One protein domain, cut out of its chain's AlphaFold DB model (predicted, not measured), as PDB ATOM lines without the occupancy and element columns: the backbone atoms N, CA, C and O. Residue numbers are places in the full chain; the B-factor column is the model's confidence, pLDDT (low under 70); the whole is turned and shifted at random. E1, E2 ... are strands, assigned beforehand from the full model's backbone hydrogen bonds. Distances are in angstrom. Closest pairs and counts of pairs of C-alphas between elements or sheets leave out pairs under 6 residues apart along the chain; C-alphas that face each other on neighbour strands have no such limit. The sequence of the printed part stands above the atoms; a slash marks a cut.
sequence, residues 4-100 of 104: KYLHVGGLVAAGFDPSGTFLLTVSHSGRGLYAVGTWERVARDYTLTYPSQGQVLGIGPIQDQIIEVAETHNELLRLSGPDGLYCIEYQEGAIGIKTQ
ATOM      1  N   LYS A   4     331.165 608.985 455.819       83.06
ATOM      2  CA  LYS A   4     331.079 610.431 456.054       83.06
ATOM      3  C   LYS A   4     332.459 611.041 455.852       83.06
ATOM      4  O   LYS A   4     333.459 610.409 456.183       83.06
ATOM      5  N   TYR A   5     332.493 612.265 455.338       84.62
ATOM      6  CA  TYR A   5     333.730 613.002 455.119       84.62
ATOM      7  C   TYR A   5     333.768 614.247 455.997       84.62
ATOM      8  O   TYR A   5     332.808 615.018 456.029       84.62
ATOM      9  N   LEU A   6     334.889 614.452 456.685       87.38
ATOM     10  CA  LEU A   6     335.219 615.715 457.330       87.38
ATOM     11  C   LEU A   6     336.310 616.410 456.522       87.38
ATOM     12  O   LEU A   6     337.408 615.884 456.334       87.38
ATOM     13  N   HIS A   7     336.016 617.623 456.071       86.06
ATOM     14  CA  HIS A   7     336.991 618.457 455.381       86.06
ATOM     15  C   HIS A   7     337.849 619.188 456.414       86.06
ATOM     16  O   HIS A   7     337.440 620.205 456.978       86.06
ATOM     17  N   VAL A   8     339.036 618.643 456.676       88.69
ATOM     18  CA  VAL A   8     340.043 619.243 457.555       88.69
ATOM     19  C   VAL A   8     341.297 619.491 456.732       88.69
ATOM     20  O   VAL A   8     342.133 618.608 456.566       88.69
ATOM     21  N   GLY A   9     341.410 620.703 456.190       87.06
ATOM     22  CA  GLY A   9     342.568 621.098 455.393       87.06
ATOM     23  C   GLY A   9     343.844 621.141 456.233       87.06
ATOM     24  O   GLY A   9     343.852 621.722 457.323       87.06
ATOM     25  N   GLY A  10     344.913 620.539 455.706       90.25
ATOM     26  CA  GLY A  10     346.232 620.528 456.336       90.25
ATOM     27  C   GLY A  10     346.249 619.797 457.673       90.25
ATOM     28  O   GLY A  10     346.836 620.313 458.625       90.25
ATOM     29  N   LEU A  11     345.532 618.670 457.773       93.88
ATOM     30  CA  LEU A  11     345.536 617.828 458.968       93.88
ATOM     31  C   LEU A  11     346.974 617.424 459.314       93.88
ATOM     32  O   LEU A  11     347.733 617.019 458.442       93.88
ATOM     33  N   VAL A  12     347.304 617.529 460.595       95.00
ATOM     34  CA  VAL A  12     348.590 617.133 461.175       95.00
ATOM     35  C   VAL A  12     348.405 615.953 462.116       95.00
ATOM     36  O   VAL A  12     349.223 615.045 462.132       95.00
ATOM     37  N   ALA A  13     347.332 615.951 462.909       95.81
ATOM     38  CA  ALA A  13     347.064 614.877 463.853       95.81
ATOM     39  C   ALA A  13     345.578 614.777 464.193       95.81
ATOM     40  O   ALA A  13     344.826 615.743 464.034       95.81
ATOM     41  N   ALA A  14     345.156 613.620 464.693       97.00
ATOM     42  CA  ALA A  14     343.813 613.417 465.212       97.00
ATOM     43  C   ALA A  14     343.787 612.355 466.316       97.00
ATOM     44  O   ALA A  14     344.584 611.419 466.305       97.00
ATOM     45  N   GLY A  15     342.847 612.490 467.247       96.62
ATOM     46  CA  GLY A  15     342.684 611.578 468.374       96.62
ATOM     47  C   GLY A  15     341.265 611.606 468.914       96.62
ATOM     48  O   GLY A  15     340.616 612.654 468.907       96.62
ATOM     49  N   PHE A  16     340.773 610.451 469.355       96.94
ATOM     50  CA  PHE A  16     339.525 610.387 470.107       96.94
ATOM     51  C   PHE A  16     339.784 610.741 471.564       96.94
ATOM     52  O   PHE A  16     340.835 610.411 472.112       96.94
ATOM     53  N   ASP A  17     338.810 611.380 472.202       96.44
ATOM     54  CA  ASP A  17     338.819 611.449 473.655       96.44
ATOM     55  C   ASP A  17     338.597 610.043 474.267       96.44
ATOM     56  O   ASP A  17     338.080 609.151 473.582       96.44
ATOM     57  N   PRO A  18     338.956 609.816 475.545       93.88
ATOM     58  CA  PRO A  18     338.859 608.492 476.159       93.88
ATOM     59  C   PRO A  18     337.455 607.871 476.137       93.88
ATOM     60  O   PRO A  18     337.348 606.645 476.126       93.88
ATOM     61  N   SER A  19     336.379 608.672 476.122       94.12
ATOM     62  CA  SER A  19     335.011 608.143 476.026       94.12
ATOM     63  C   SER A  19     334.552 607.888 474.588       94.12
ATOM     64  O   SER A  19     333.443 607.393 474.389       94.12
ATOM     65  N   GLY A  20     335.358 608.237 473.581       93.38
ATOM     66  CA  GLY A  20     335.015 608.096 472.164       93.38
ATOM     67  C   GLY A  20     333.865 609.003 471.716       93.38
ATOM     68  O   GLY A  20     333.257 608.764 470.676       93.38
ATOM     69  N   THR A  21     333.530 610.028 472.502       95.81
ATOM     70  CA  THR A  21     332.415 610.947 472.232       95.81
ATOM     71  C   THR A  21     332.824 612.071 471.285       95.81
ATOM     72  O   THR A  21     331.991 612.610 470.551       95.81
ATOM     73  N   PHE A  22     334.110 612.404 471.254       96.94
ATOM     74  CA  PHE A  22     334.676 613.461 470.444       96.94
ATOM     75  C   PHE A  22     335.912 612.998 469.677       96.94
ATOM     76  O   PHE A  22     336.717 612.200 470.154       96.94
ATOM     77  N   LEU A  23     336.084 613.570 468.489       97.06
ATOM     78  CA  LEU A  23     337.319 613.531 467.717       97.06
ATOM     79  C   LEU A  23     337.966 614.915 467.754       97.06
ATOM     80  O   LEU A  23     337.401 615.882 467.232       97.06
ATOM     81  N   LEU A  24     339.160 615.003 468.333       97.94
ATOM     82  CA  LEU A  24     340.021 616.172 468.236       97.94
ATOM     83  C   LEU A  24     340.871 616.067 466.967       97.94
ATOM     84  O   LEU A  24     341.476 615.031 466.698       97.94
ATOM     85  N   THR A  25     340.948 617.148 466.200       97.50
ATOM     86  CA  THR A  25     341.857 617.290 465.064       97.50
ATOM     87  C   THR A  25     342.796 618.463 465.278       97.50
ATOM     88  O   THR A  25     342.416 619.504 465.819       97.50
ATOM     89  N   VAL A  26     344.028 618.305 464.813       97.31
ATOM     90  CA  VAL A  26     345.041 619.349 464.732       97.31
ATOM     91  C   VAL A  26     345.377 619.562 463.271       97.31
ATOM     92  O   VAL A  26     345.658 618.602 462.558       97.31
ATOM     93  N   SER A  27     345.360 620.810 462.820       95.50
ATOM     94  CA  SER A  27     345.762 621.177 461.467       95.50
ATOM     95  C   SER A  27     346.667 622.403 461.468       95.50
ATOM     96  O   SER A  27     346.783 623.109 462.473       95.50
ATOM     97  N   HIS A  28     347.237 622.736 460.310       94.25
ATOM     98  CA  HIS A  28     347.972 623.992 460.100       94.25
ATOM     99  C   HIS A  28     347.135 625.269 460.305       94.25
ATOM    100  O   HIS A  28     347.643 626.375 460.158       94.25
ATOM    101  N   SER A  29     345.848 625.146 460.632       94.44
ATOM    102  CA  SER A  29     344.961 626.268 460.947       94.44
ATOM    103  C   SER A  29     344.458 626.249 462.397       94.44
ATOM    104  O   SER A  29     343.528 626.992 462.714       94.44
ATOM    105  N   GLY A  30     344.998 625.369 463.249       96.50
ATOM    106  CA  GLY A  30     344.594 625.193 464.646       96.50
ATOM    107  C   GLY A  30     343.801 623.905 464.896       96.50
ATOM    108  O   GLY A  30     343.826 622.969 464.095       96.50
ATOM    109  N   ARG A  31     343.069 623.856 466.012       97.69
ATOM    110  CA  ARG A  31     342.391 622.650 466.522       97.69
ATOM    111  C   ARG A  31     340.897 622.649 466.228       97.69
ATOM    112  O   ARG A  31     340.252 623.696 466.230       97.69
ATOM    113  N   GLY A  32     340.323 621.491 465.925       97.56
ATOM    114  CA  GLY A  32     338.882 621.304 465.737       97.56
ATOM    115  C   GLY A  32     338.370 620.144 466.579       97.56
ATOM    116  O   GLY A  32     339.054 619.137 466.695       97.56
ATOM    117  N   LEU A  33     337.179 620.277 467.156       97.81
ATOM    118  CA  LEU A  33     336.532 619.202 467.907       97.81
ATOM    119  C   LEU A  33     335.221 618.822 467.235       97.81
ATOM    120  O   LEU A  33     334.391 619.695 466.970       97.81
ATOM    121  N   TYR A  34     335.032 617.534 466.985       96.88
ATOM    122  CA  TYR A  34     333.868 616.991 466.294       96.88
ATOM    123  C   TYR A  34     333.147 615.994 467.193       96.88
ATOM    124  O   TYR A  34     333.794 615.141 467.792       96.88
ATOM    125  N   ALA A  35     331.822 616.085 467.277       95.56
ATOM    126  CA  ALA A  35     331.017 615.102 467.998       95.56
ATOM    127  C   ALA A  35     330.920 613.802 467.190       95.56
ATOM    128  O   ALA A  35     330.537 613.818 466.021       95.56
ATOM    129  N   VAL A  36     331.253 612.671 467.802       92.12
ATOM    130  CA  VAL A  36     331.164 611.352 467.166       92.12
ATOM    131  C   VAL A  36     329.691 610.971 466.963       92.12
ATOM    132  O   VAL A  36     328.814 611.325 467.747       92.12
ATOM    133  N   GLY A  37     329.389 610.301 465.849       88.31
ATOM    134  CA  GLY A  37     328.022 609.956 465.432       88.31
ATOM    135  C   GLY A  37     327.398 610.998 464.497       88.31
ATOM    136  O   GLY A  37     327.045 610.674 463.351       88.31
ATOM    137  N   THR A  38     327.319 612.265 464.921       90.31
ATOM    138  CA  THR A  38     326.838 613.355 464.046       90.31
ATOM    139  C   THR A  38     327.937 613.848 463.109       90.31
ATOM    140  O   THR A  38     327.677 614.007 461.912       90.31
ATOM    141  N   TRP A  39     329.168 613.935 463.620       92.25
ATOM    142  CA  TRP A  39     330.358 614.529 463.000       92.25
ATOM    143  C   TRP A  39     330.255 616.040 462.793       92.25
ATOM    144  O   TRP A  39     330.946 616.624 461.963       92.25
ATOM    145  N   GLU A  40     329.408 616.697 463.577       94.12
ATOM    146  CA  GLU A  40     329.336 618.153 463.608       94.12
ATOM    147  C   GLU A  40     330.511 618.727 464.398       94.12
ATOM    148  O   GLU A  40     330.919 618.182 465.427       94.12
ATOM    149  N   ARG A  41     331.064 619.848 463.922       96.06
ATOM    150  CA  ARG A  41     332.120 620.560 464.642       96.06
ATOM    151  C   ARG A  41     331.506 621.327 465.810       96.06
ATOM    152  O   ARG A  41     330.764 622.279 465.590       96.06
ATOM    153  N   VAL A  42     331.868 620.944 467.028       97.75
ATOM    154  CA  VAL A  42     331.334 621.513 468.275       97.75
ATOM    155  C   VAL A  42     332.255 622.557 468.905       97.75
ATOM    156  O   VAL A  42     331.795 623.389 469.680       97.75
ATOM    157  N   ALA A  43     333.546 622.556 468.559       97.88
ATOM    158  CA  ALA A  43     334.481 623.600 468.969       97.88
ATOM    159  C   ALA A  43     335.555 623.850 467.904       97.88
ATOM    160  O   ALA A  43     335.922 622.961 467.126       97.88
ATOM    161  N   ARG A  44     336.071 625.082 467.876       97.62
ATOM    162  CA  ARG A  44     337.175 625.508 467.013       97.62
ATOM    163  C   ARG A  44     338.095 626.434 467.792       97.62
ATOM    164  O   ARG A  44     337.621 627.386 468.400       97.62
ATOM    165  N   ASP A  45     339.392 626.185 467.693       97.81
ATOM    166  CA  ASP A  45     340.426 627.103 468.151       97.81
ATOM    167  C   ASP A  45     341.416 627.349 467.008       97.81
ATOM    168  O   ASP A  45     341.918 626.408 466.392       97.81
ATOM    169  N   TYR A  46     341.658 628.619 466.700       96.62
ATOM    170  CA  TYR A  46     342.562 629.047 465.629       96.62
ATOM    171  C   TYR A  46     344.013 629.188 466.096       96.62
ATOM    172  O   TYR A  46     344.902 629.394 465.272       96.62
ATOM    173  N   THR A  47     344.266 629.063 467.399       96.44
ATOM    174  CA  THR A  47     345.616 629.082 467.956       96.44
ATOM    175  C   THR A  47     346.408 627.896 467.416       96.44
ATOM    176  O   THR A  47     345.997 626.739 467.557       96.44
ATOM    177  N   LEU A  48     347.557 628.176 466.796       93.69
ATOM    178  CA  LEU A  48     348.451 627.135 466.303       93.69
ATOM    179  C   LEU A  48     348.990 626.337 467.485       93.69
ATOM    180  O   LEU A  48     349.699 626.854 468.343       93.69
ATOM    181  N   THR A  49     348.616 625.068 467.523       93.44
ATOM    182  CA  THR A  49     349.043 624.094 468.520       93.44
ATOM    183  C   THR A  49     349.409 622.843 467.753       93.44
ATOM    184  O   THR A  49     348.624 622.405 466.917       93.44
ATOM    185  N   TYR A  50     350.582 622.290 468.021       94.19
ATOM    186  CA  TYR A  50     351.041 621.042 467.423       94.19
ATOM    187  C   TYR A  50     351.182 619.983 468.518       94.19
ATOM    188  O   TYR A  50     351.376 620.356 469.681       94.19
ATOM    189  N   PRO A  51     351.067 618.688 468.181       95.38
ATOM    190  CA  PRO A  51     351.286 617.624 469.147       95.38
ATOM    191  C   PRO A  51     352.667 617.723 469.790       95.38
ATOM    192  O   PRO A  51     353.658 618.058 469.141       95.38
ATOM    193  N   SER A  52     352.729 617.412 471.079       95.69
ATOM    194  CA  SER A  52     353.977 617.197 471.799       95.69
ATOM    195  C   SER A  52     353.931 615.796 472.380       95.69
ATOM    196  O   SER A  52     352.992 615.469 473.095       95.69
ATOM    197  N   GLN A  53     354.902 614.949 472.027       94.19
ATOM    198  CA  GLN A  53     354.945 613.546 472.465       94.19
ATOM    199  C   GLN A  53     353.646 612.767 472.156       94.19
ATOM    200  O   GLN A  53     353.186 611.974 472.971       94.19
ATOM    201  N   GLY A  54     353.035 613.012 470.990       95.00
ATOM    202  CA  GLY A  54     351.773 612.369 470.602       95.00
ATOM    203  C   GLY A  54     350.555 612.834 471.406       95.00
ATOM    204  O   GLY A  54     349.540 612.144 471.431       95.00
ATOM    205  N   GLN A  55     350.637 613.983 472.081       97.25
ATOM    206  CA  GLN A  55     349.575 614.502 472.939       97.25
ATOM    207  C   GLN A  55     349.225 615.954 472.619       97.25
ATOM    208  O   GLN A  55     350.075 616.754 472.220       97.25
ATOM    209  N   VAL A  56     347.950 616.301 472.807       97.31
ATOM    210  CA  VAL A  56     347.408 617.648 472.582       97.31
ATOM    211  C   VAL A  56     346.360 617.963 473.648       97.31
ATOM    212  O   VAL A  56     345.520 617.124 473.963       97.31
ATOM    213  N   LEU A  57     346.367 619.189 474.180       97.88
ATOM    214  CA  LEU A  57     345.291 619.658 475.056       97.88
ATOM    215  C   LEU A  57     343.987 619.799 474.258       97.88
ATOM    216  O   LEU A  57     343.972 620.401 473.176       97.88
ATOM    217  N   GLY A  58     342.897 619.276 474.808       97.69
ATOM    218  CA  GLY A  58     341.565 619.410 474.244       97.69
ATOM    219  C   GLY A  58     341.092 620.863 474.161       97.69
ATOM    220  O   GLY A  58     341.763 621.811 474.571       97.69
ATOM    221  N   ILE A  59     339.902 621.045 473.595       98.50
ATOM    222  CA  ILE A  59     339.229 622.345 473.485       98.50
ATOM    223  C   ILE A  59     337.737 622.181 473.787       98.50
ATOM    224  O   ILE A  59     337.210 621.070 473.740       98.50
ATOM    225  N   GLY A  60     337.039 623.283 474.065       97.25
ATOM    226  CA  GLY A  60     335.594 623.261 474.304       97.25
ATOM    227  C   GLY A  60     335.209 622.303 475.447       97.25
ATOM    228  O   GLY A  60     335.813 622.387 476.514       97.25
ATOM    229  N   PRO A  61     334.253 621.372 475.250       97.56
ATOM    230  CA  PRO A  61     333.808 620.432 476.289       97.56
ATOM    231  C   PRO A  61     334.900 619.541 476.903       97.56
ATOM    232  O   PRO A  61     334.683 618.982 477.973       97.56
ATOM    233  N   ILE A  62     336.053 619.399 476.240       97.62
ATOM    234  CA  ILE A  62     337.184 618.582 476.708       97.62
ATOM    235  C   ILE A  62     338.453 619.416 476.958       97.62
ATOM    236  O   ILE A  62     339.557 618.883 476.921       97.62
ATOM    237  N   GLN A  63     338.325 620.731 477.168       97.12
ATOM    238  CA  GLN A  63     339.462 621.665 477.251       97.12
ATOM    239  C   GLN A  63     340.515 621.331 478.320       97.12
ATOM    240  O   GLN A  63     341.675 621.683 478.149       97.12
ATOM    241  N   ASP A  64     340.125 620.640 479.390       95.88
ATOM    242  CA  ASP A  64     341.012 620.284 480.503       95.88
ATOM    243  C   ASP A  64     341.590 618.860 480.369       95.88
ATOM    244  O   ASP A  64     342.185 618.330 481.305       95.88
ATOM    245  N   GLN A  65     341.405 618.216 479.211       97.69
ATOM    246  CA  GLN A  65     341.856 616.849 478.949       97.69
ATOM    247  C   GLN A  65     343.062 616.822 478.011       97.69
ATOM    248  O   GLN A  65     343.109 617.546 477.015       97.69
ATOM    249  N   ILE A  66     344.018 615.939 478.297       97.69
ATOM    250  CA  ILE A  66     345.102 615.604 477.371       97.69
ATOM    251  C   ILE A  66     344.637 614.460 476.480       97.69
ATOM    252  O   ILE A  66     344.246 613.404 476.976       97.69
ATOM    253  N   ILE A  67     344.674 614.685 475.171       97.69
ATOM    254  CA  ILE A  67     344.221 613.731 474.164       97.69
ATOM    255  C   ILE A  67     345.436 613.120 473.483       97.69
ATOM    256  O   ILE A  67     346.287 613.847 472.965       97.69
ATOM    257  N   GLU A  68     345.503 611.789 473.471       96.94
ATOM    258  CA  GLU A  68     346.456 611.059 472.640       96.94
ATOM    259  C   GLU A  68     346.044 611.179 471.174       96.94
ATOM    260  O   GLU A  68     344.885 610.963 470.813       96.94
ATOM    261  N   VAL A  69     346.993 611.548 470.321       96.38
ATOM    262  CA  VAL A  69     346.756 611.772 468.900       96.38
ATOM    263  C   VAL A  69     347.714 610.943 468.059       96.38
ATOM    264  O   VAL A  69     348.900 610.820 468.361       96.38
ATOM    265  N   ALA A  70     347.197 610.410 466.958       94.75
ATOM    266  CA  ALA A  70     348.020 609.906 465.874       94.75
ATOM    267  C   ALA A  70     348.402 611.076 464.965       94.75
ATOM    268  O   ALA A  70     347.548 611.898 464.626       94.75
ATOM    269  N   GLU A  71     349.664 611.147 464.561       93.25
ATOM    270  CA  GLU A  71     350.145 612.129 463.592       93.25
ATOM    271  C   GLU A  71     350.019 611.585 462.164       93.25
ATOM    272  O   GLU A  71     350.068 610.377 461.919       93.25
ATOM    273  N   THR A  72     349.819 612.476 461.197       89.88
ATOM    274  CA  THR A  72     349.830 612.121 459.777       89.88
ATOM    275  C   THR A  72     351.253 611.789 459.345       89.88
ATOM    276  O   THR A  72     352.170 612.583 459.562       89.88
ATOM    277  N   HIS A  73     351.430 610.676 458.642       82.31
ATOM    278  CA  HIS A  73     352.690 610.301 458.011       82.31
ATOM    279  C   HIS A  73     352.464 610.144 456.507       82.31
ATOM    280  O   HIS A  73     351.641 609.333 456.091       82.31
ATOM    281  N   ASN A  74     353.182 610.919 455.685       80.44
ATOM    282  CA  ASN A  74     353.000 610.957 454.223       80.44
ATOM    283  C   ASN A  74     351.534 611.183 453.807       80.44
ATOM    284  O   ASN A  74     351.001 610.446 452.983       80.44
ATOM    285  N   GLU A  75     350.874 612.170 454.427       77.81
ATOM    286  CA  GLU A  75     349.454 612.508 454.207       77.81
ATOM    287  C   GLU A  75     348.455 611.389 454.532       77.81
ATOM    288  O   GLU A  75     347.271 611.512 454.227       77.81
ATOM    289  N   LEU A  76     348.911 610.325 455.195       80.94
ATOM    290  CA  LEU A  76     348.075 609.230 455.644       80.94
ATOM    291  C   LEU A  76     347.981 609.236 457.164       80.94
ATOM    292  O   LEU A  76     348.975 609.359 457.881       80.94
ATOM    293  N   LEU A  77     346.763 609.081 457.664       87.62
ATOM    294  CA  LEU A  77     346.500 608.854 459.077       87.62
ATOM    295  C   LEU A  77     345.426 607.792 459.192       87.62
ATOM    296  O   LEU A  77     344.429 607.852 458.476       87.62
ATOM    297  N   ARG A  78     345.618 606.849 460.114       87.19
ATOM    298  CA  ARG A  78     344.601 605.869 460.472       87.19
ATOM    299  C   ARG A  78     344.447 605.814 461.980       87.19
ATOM    300  O   ARG A  78     345.426 605.569 462.677       87.19
ATOM    301  N   LEU A  79     343.226 606.010 462.469       89.12
ATOM    302  CA  LEU A  79     342.913 605.825 463.883       89.12
ATOM    303  C   LEU A  79     341.613 605.048 464.078       89.12
ATOM    304  O   LEU A  79     340.697 605.136 463.257       89.12
ATOM    305  N   SER A  80     341.538 604.310 465.179       88.56
ATOM    306  CA  SER A  80     340.331 603.610 465.608       88.56
ATOM    307  C   SER A  80     339.754 604.263 466.856       88.56
ATOM    308  O   SER A  80     340.502 604.734 467.712       88.56
ATOM    309  N   GLY A  81     338.425 604.298 466.943       86.69
ATOM    310  CA  GLY A  81     337.723 604.677 468.168       86.69
ATOM    311  C   GLY A  81     338.051 603.717 469.318       86.69
ATOM    312  O   GLY A  81     338.424 602.571 469.048       86.69
ATOM    313  N   PRO A  82     337.889 604.139 470.587       85.50
ATOM    314  CA  PRO A  82     338.166 603.292 471.754       85.50
ATOM    315  C   PRO A  82     337.373 601.975 471.768       85.50
ATOM    316  O   PRO A  82     337.832 600.967 472.294       85.50
ATOM    317  N   ASP A  83     336.188 601.980 471.161       84.38
ATOM    318  CA  ASP A  83     335.275 600.845 471.017       84.38
ATOM    319  C   ASP A  83     335.481 600.049 469.713       84.38
ATOM    320  O   ASP A  83     334.776 599.074 469.456       84.38
ATOM    321  N   GLY A  84     336.423 600.468 468.863       80.50
ATOM    322  CA  GLY A  84     336.669 599.887 467.543       80.50
ATOM    323  C   GLY A  84     335.577 600.170 466.503       80.50
ATOM    324  O   GLY A  84     335.722 599.765 465.348       80.50
ATOM    325  N   LEU A  85     334.509 600.892 466.863       77.25
ATOM    326  CA  LEU A  85     333.347 601.109 465.999       77.25
ATOM    327  C   LEU A  85     333.680 602.005 464.803       77.25
ATOM    328  O   LEU A  85     333.138 601.829 463.709       77.25
ATOM    329  N   TYR A  86     334.582 602.963 464.999       80.19
ATOM    330  CA  TYR A  86     334.992 603.906 463.967       80.19
ATOM    331  C   TYR A  86     336.437 603.674 463.557       80.19
ATOM    332  O   TYR A  86     337.324 603.571 464.396       80.19
ATOM    333  N   CYS A  87     336.671 603.645 462.250       83.50
ATOM    334  CA  CYS A  87     337.989 603.745 461.647       83.50
ATOM    335  C   CYS A  87     338.023 605.027 460.826       83.50
ATOM    336  O   CYS A  87     337.220 605.216 459.909       83.50
ATOM    337  N   ILE A  88     338.953 605.903 461.163       84.06
ATOM    338  CA  ILE A  88     339.163 607.160 460.471       84.06
ATOM    339  C   ILE A  88     340.406 607.021 459.609       84.06
ATOM    340  O   ILE A  88     341.439 606.568 460.092       84.06
ATOM    341  N   GLU A  89     340.292 607.417 458.348       86.62
ATOM    342  CA  GLU A  89     341.389 607.466 457.390       86.62
ATOM    343  C   GLU A  89     341.472 608.875 456.804       86.62
ATOM    344  O   GLU A  89     340.479 609.392 456.298       86.62
ATOM    345  N   TYR A  90     342.638 609.511 456.876       83.44
ATOM    346  CA  TYR A  90     342.901 610.752 456.147       83.44
ATOM    347  C   TYR A  90     343.709 610.443 454.896       83.44
ATOM    348  O   TYR A  90     344.729 609.761 454.985       83.44
ATOM    349  N   GLN A  91     343.234 610.937 453.755       77.12
ATOM    350  CA  GLN A  91     343.912 610.866 452.465       77.12
ATOM    351  C   GLN A  91     343.415 612.027 451.589       77.12
ATOM    352  O   GLN A  91     342.247 612.411 451.673       77.12
ATOM    353  N   GLU A  92     344.294 612.599 450.758       75.75
ATOM    354  CA  GLU A  92     343.928 613.600 449.736       75.75
ATOM    355  C   GLU A  92     343.164 614.825 450.291       75.75
ATOM    356  O   GLU A  92     342.279 615.387 449.645       75.75
ATOM    357  N   GLY A  93     343.491 615.270 451.509       76.44
ATOM    358  CA  GLY A  93     342.902 616.486 452.086       76.44
ATOM    359  C   GLY A  93     341.555 616.296 452.793       76.44
ATOM    360  O   GLY A  93     340.965 617.281 453.250       76.44
ATOM    361  N   ALA A  94     341.058 615.063 452.915       81.62
ATOM    362  CA  ALA A  94     339.807 614.764 453.601       81.62
ATOM    363  C   ALA A  94     339.950 613.600 454.581       81.62
ATOM    364  O   ALA A  94     340.663 612.628 454.347       81.62
ATOM    365  N   ILE A  95     339.222 613.697 455.690       83.38
ATOM    366  CA  ILE A  95     339.066 612.607 456.644       83.38
ATOM    367  C   ILE A  95     337.839 611.791 456.228       83.38
ATOM    368  O   ILE A  95     336.715 612.284 456.308       83.38
ATOM    369  N   GLY A  96     338.041 610.546 455.812       84.75
ATOM    370  CA  GLY A  96     336.995 609.550 455.622       84.75
ATOM    371  C   GLY A  96     336.719 608.777 456.912       84.75
ATOM    372  O   GLY A  96     337.624 608.229 457.536       84.75
ATOM    373  N   ILE A  97     335.451 608.703 457.305       84.81
ATOM    374  CA  ILE A  97     334.996 607.967 458.488       84.81
ATOM    375  C   ILE A  97     334.276 606.701 458.042       84.81
ATOM    376  O   ILE A  97     333.230 606.768 457.389       84.81
ATOM    377  N   LYS A  98     334.800 605.549 458.456       83.94
ATOM    378  CA  LYS A  98     334.194 604.235 458.245       83.94
ATOM    379  C   LYS A  98     333.646 603.714 459.570       83.94
ATOM    380  O   LYS A  98     334.407 603.505 460.510       83.94
ATOM    381  N   THR A  99     332.344 603.459 459.630       78.38
ATOM    382  CA  THR A  99     331.749 602.697 460.736       78.38
ATOM    383  C   THR A  99     331.889 601.205 460.443       78.38
ATOM    384  O   THR A  99     331.442 600.744 459.386       78.38
ATOM    385  N   GLN A 100     332.502 600.449 461.350       68.50
ATOM    386  CA  GLN A 100     332.496 598.993 461.288       68.50
ATOM    387  C   GLN A 100     331.100 598.487 461.666       68.50
ATOM    388  O   GLN A 100     330.499 598.953 462.630       68.50
TER     389      GLN A 100
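This is residues 4 to 100 of the 104 residues of an uncharacterized protein of Curvibacter sp. GWA2_63_95 (UniProt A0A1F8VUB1). Two twisted sheets of four strands lie partly face to face as a sandwich, E1, E10, E9 and E8 in one and E2, E3, E4 and E5 in the other, with their strands running nearly along one another. A small hairpin of E6 and E7 packs by E7 on E2, over the face of the second sheet turned away from the first, and the stretch after E7 runs back beside E2 to reach E8. The printed part has 97 residues, with ten named strands, E1 to E10 in order along the chain, and no named helix. The class is all strand, though under half of the residues, 48 of 97, are in named elements; each sheet is antiparallel, in the orders E1 E10 E9 E8, E2 E3 E4 E5 and E6 E7. The whole is compact and rounded, with a radius of gyration of the C-alphas of 11.8 A and spans of 31 by 28 by 24 A.

E1, residues 4 to 6, begins at C-alpha 4, (331.079, 610.431, 456.054). E2 is residues 11 to 16, 14.7 A long; E3, 22 to 27, 16.2 A; E4, 30 to 35, 17.2 A; and E5, 41 to 45, 11.1 A. The short strands E6, residues 55 to 57, and E7, residues 66 to 68, follow. E8 is residues 77 to 80, 10.4 A, and E9, 86 to 91, 16.1 A. E10, residues 94 to 99, 16.2 A, ends at C-alpha 99, (331.749, 602.697, 460.736).

E1 is an edge strand, antiparallel to E10, with N 6 and O 95 2.9 A apart. The chain changes to the other sheet of the sandwich between E1 and E2. E2 to E5 form a meander, each strand the antiparallel neighbour of the one before: N 15 and O 24 are 2.9 A apart, N 25 and O 32 2.8 A, N 33 and O 43 3.0 A. In the hairpin E6 and E7, N 67 and O 56 are 2.9 A apart. The closest C-alphas of E2 and E7 are those of Gly 15 and Glu 68, 5.7 A. Residues 70 to 71 pair antiparallel with residues 13 to 14 of E2. E8, E9 and E10 form a second meander, with N 88 and O 79 at 2.8 A and N 96 and O 89 at 2.7 A. Between the two sheets, whose best planes are 14 degrees apart, the closest C-alphas of E2 and E8 are those of Gly 15 and Leu 79, 7.3 A.

The two farthest C-alphas, those of Thr 47 and Gln 100, are 33.5 A apart. The printed part has no cut and no long link. The mean pLDDT of the printed part is 91.2, and residue 100 alone is under 70.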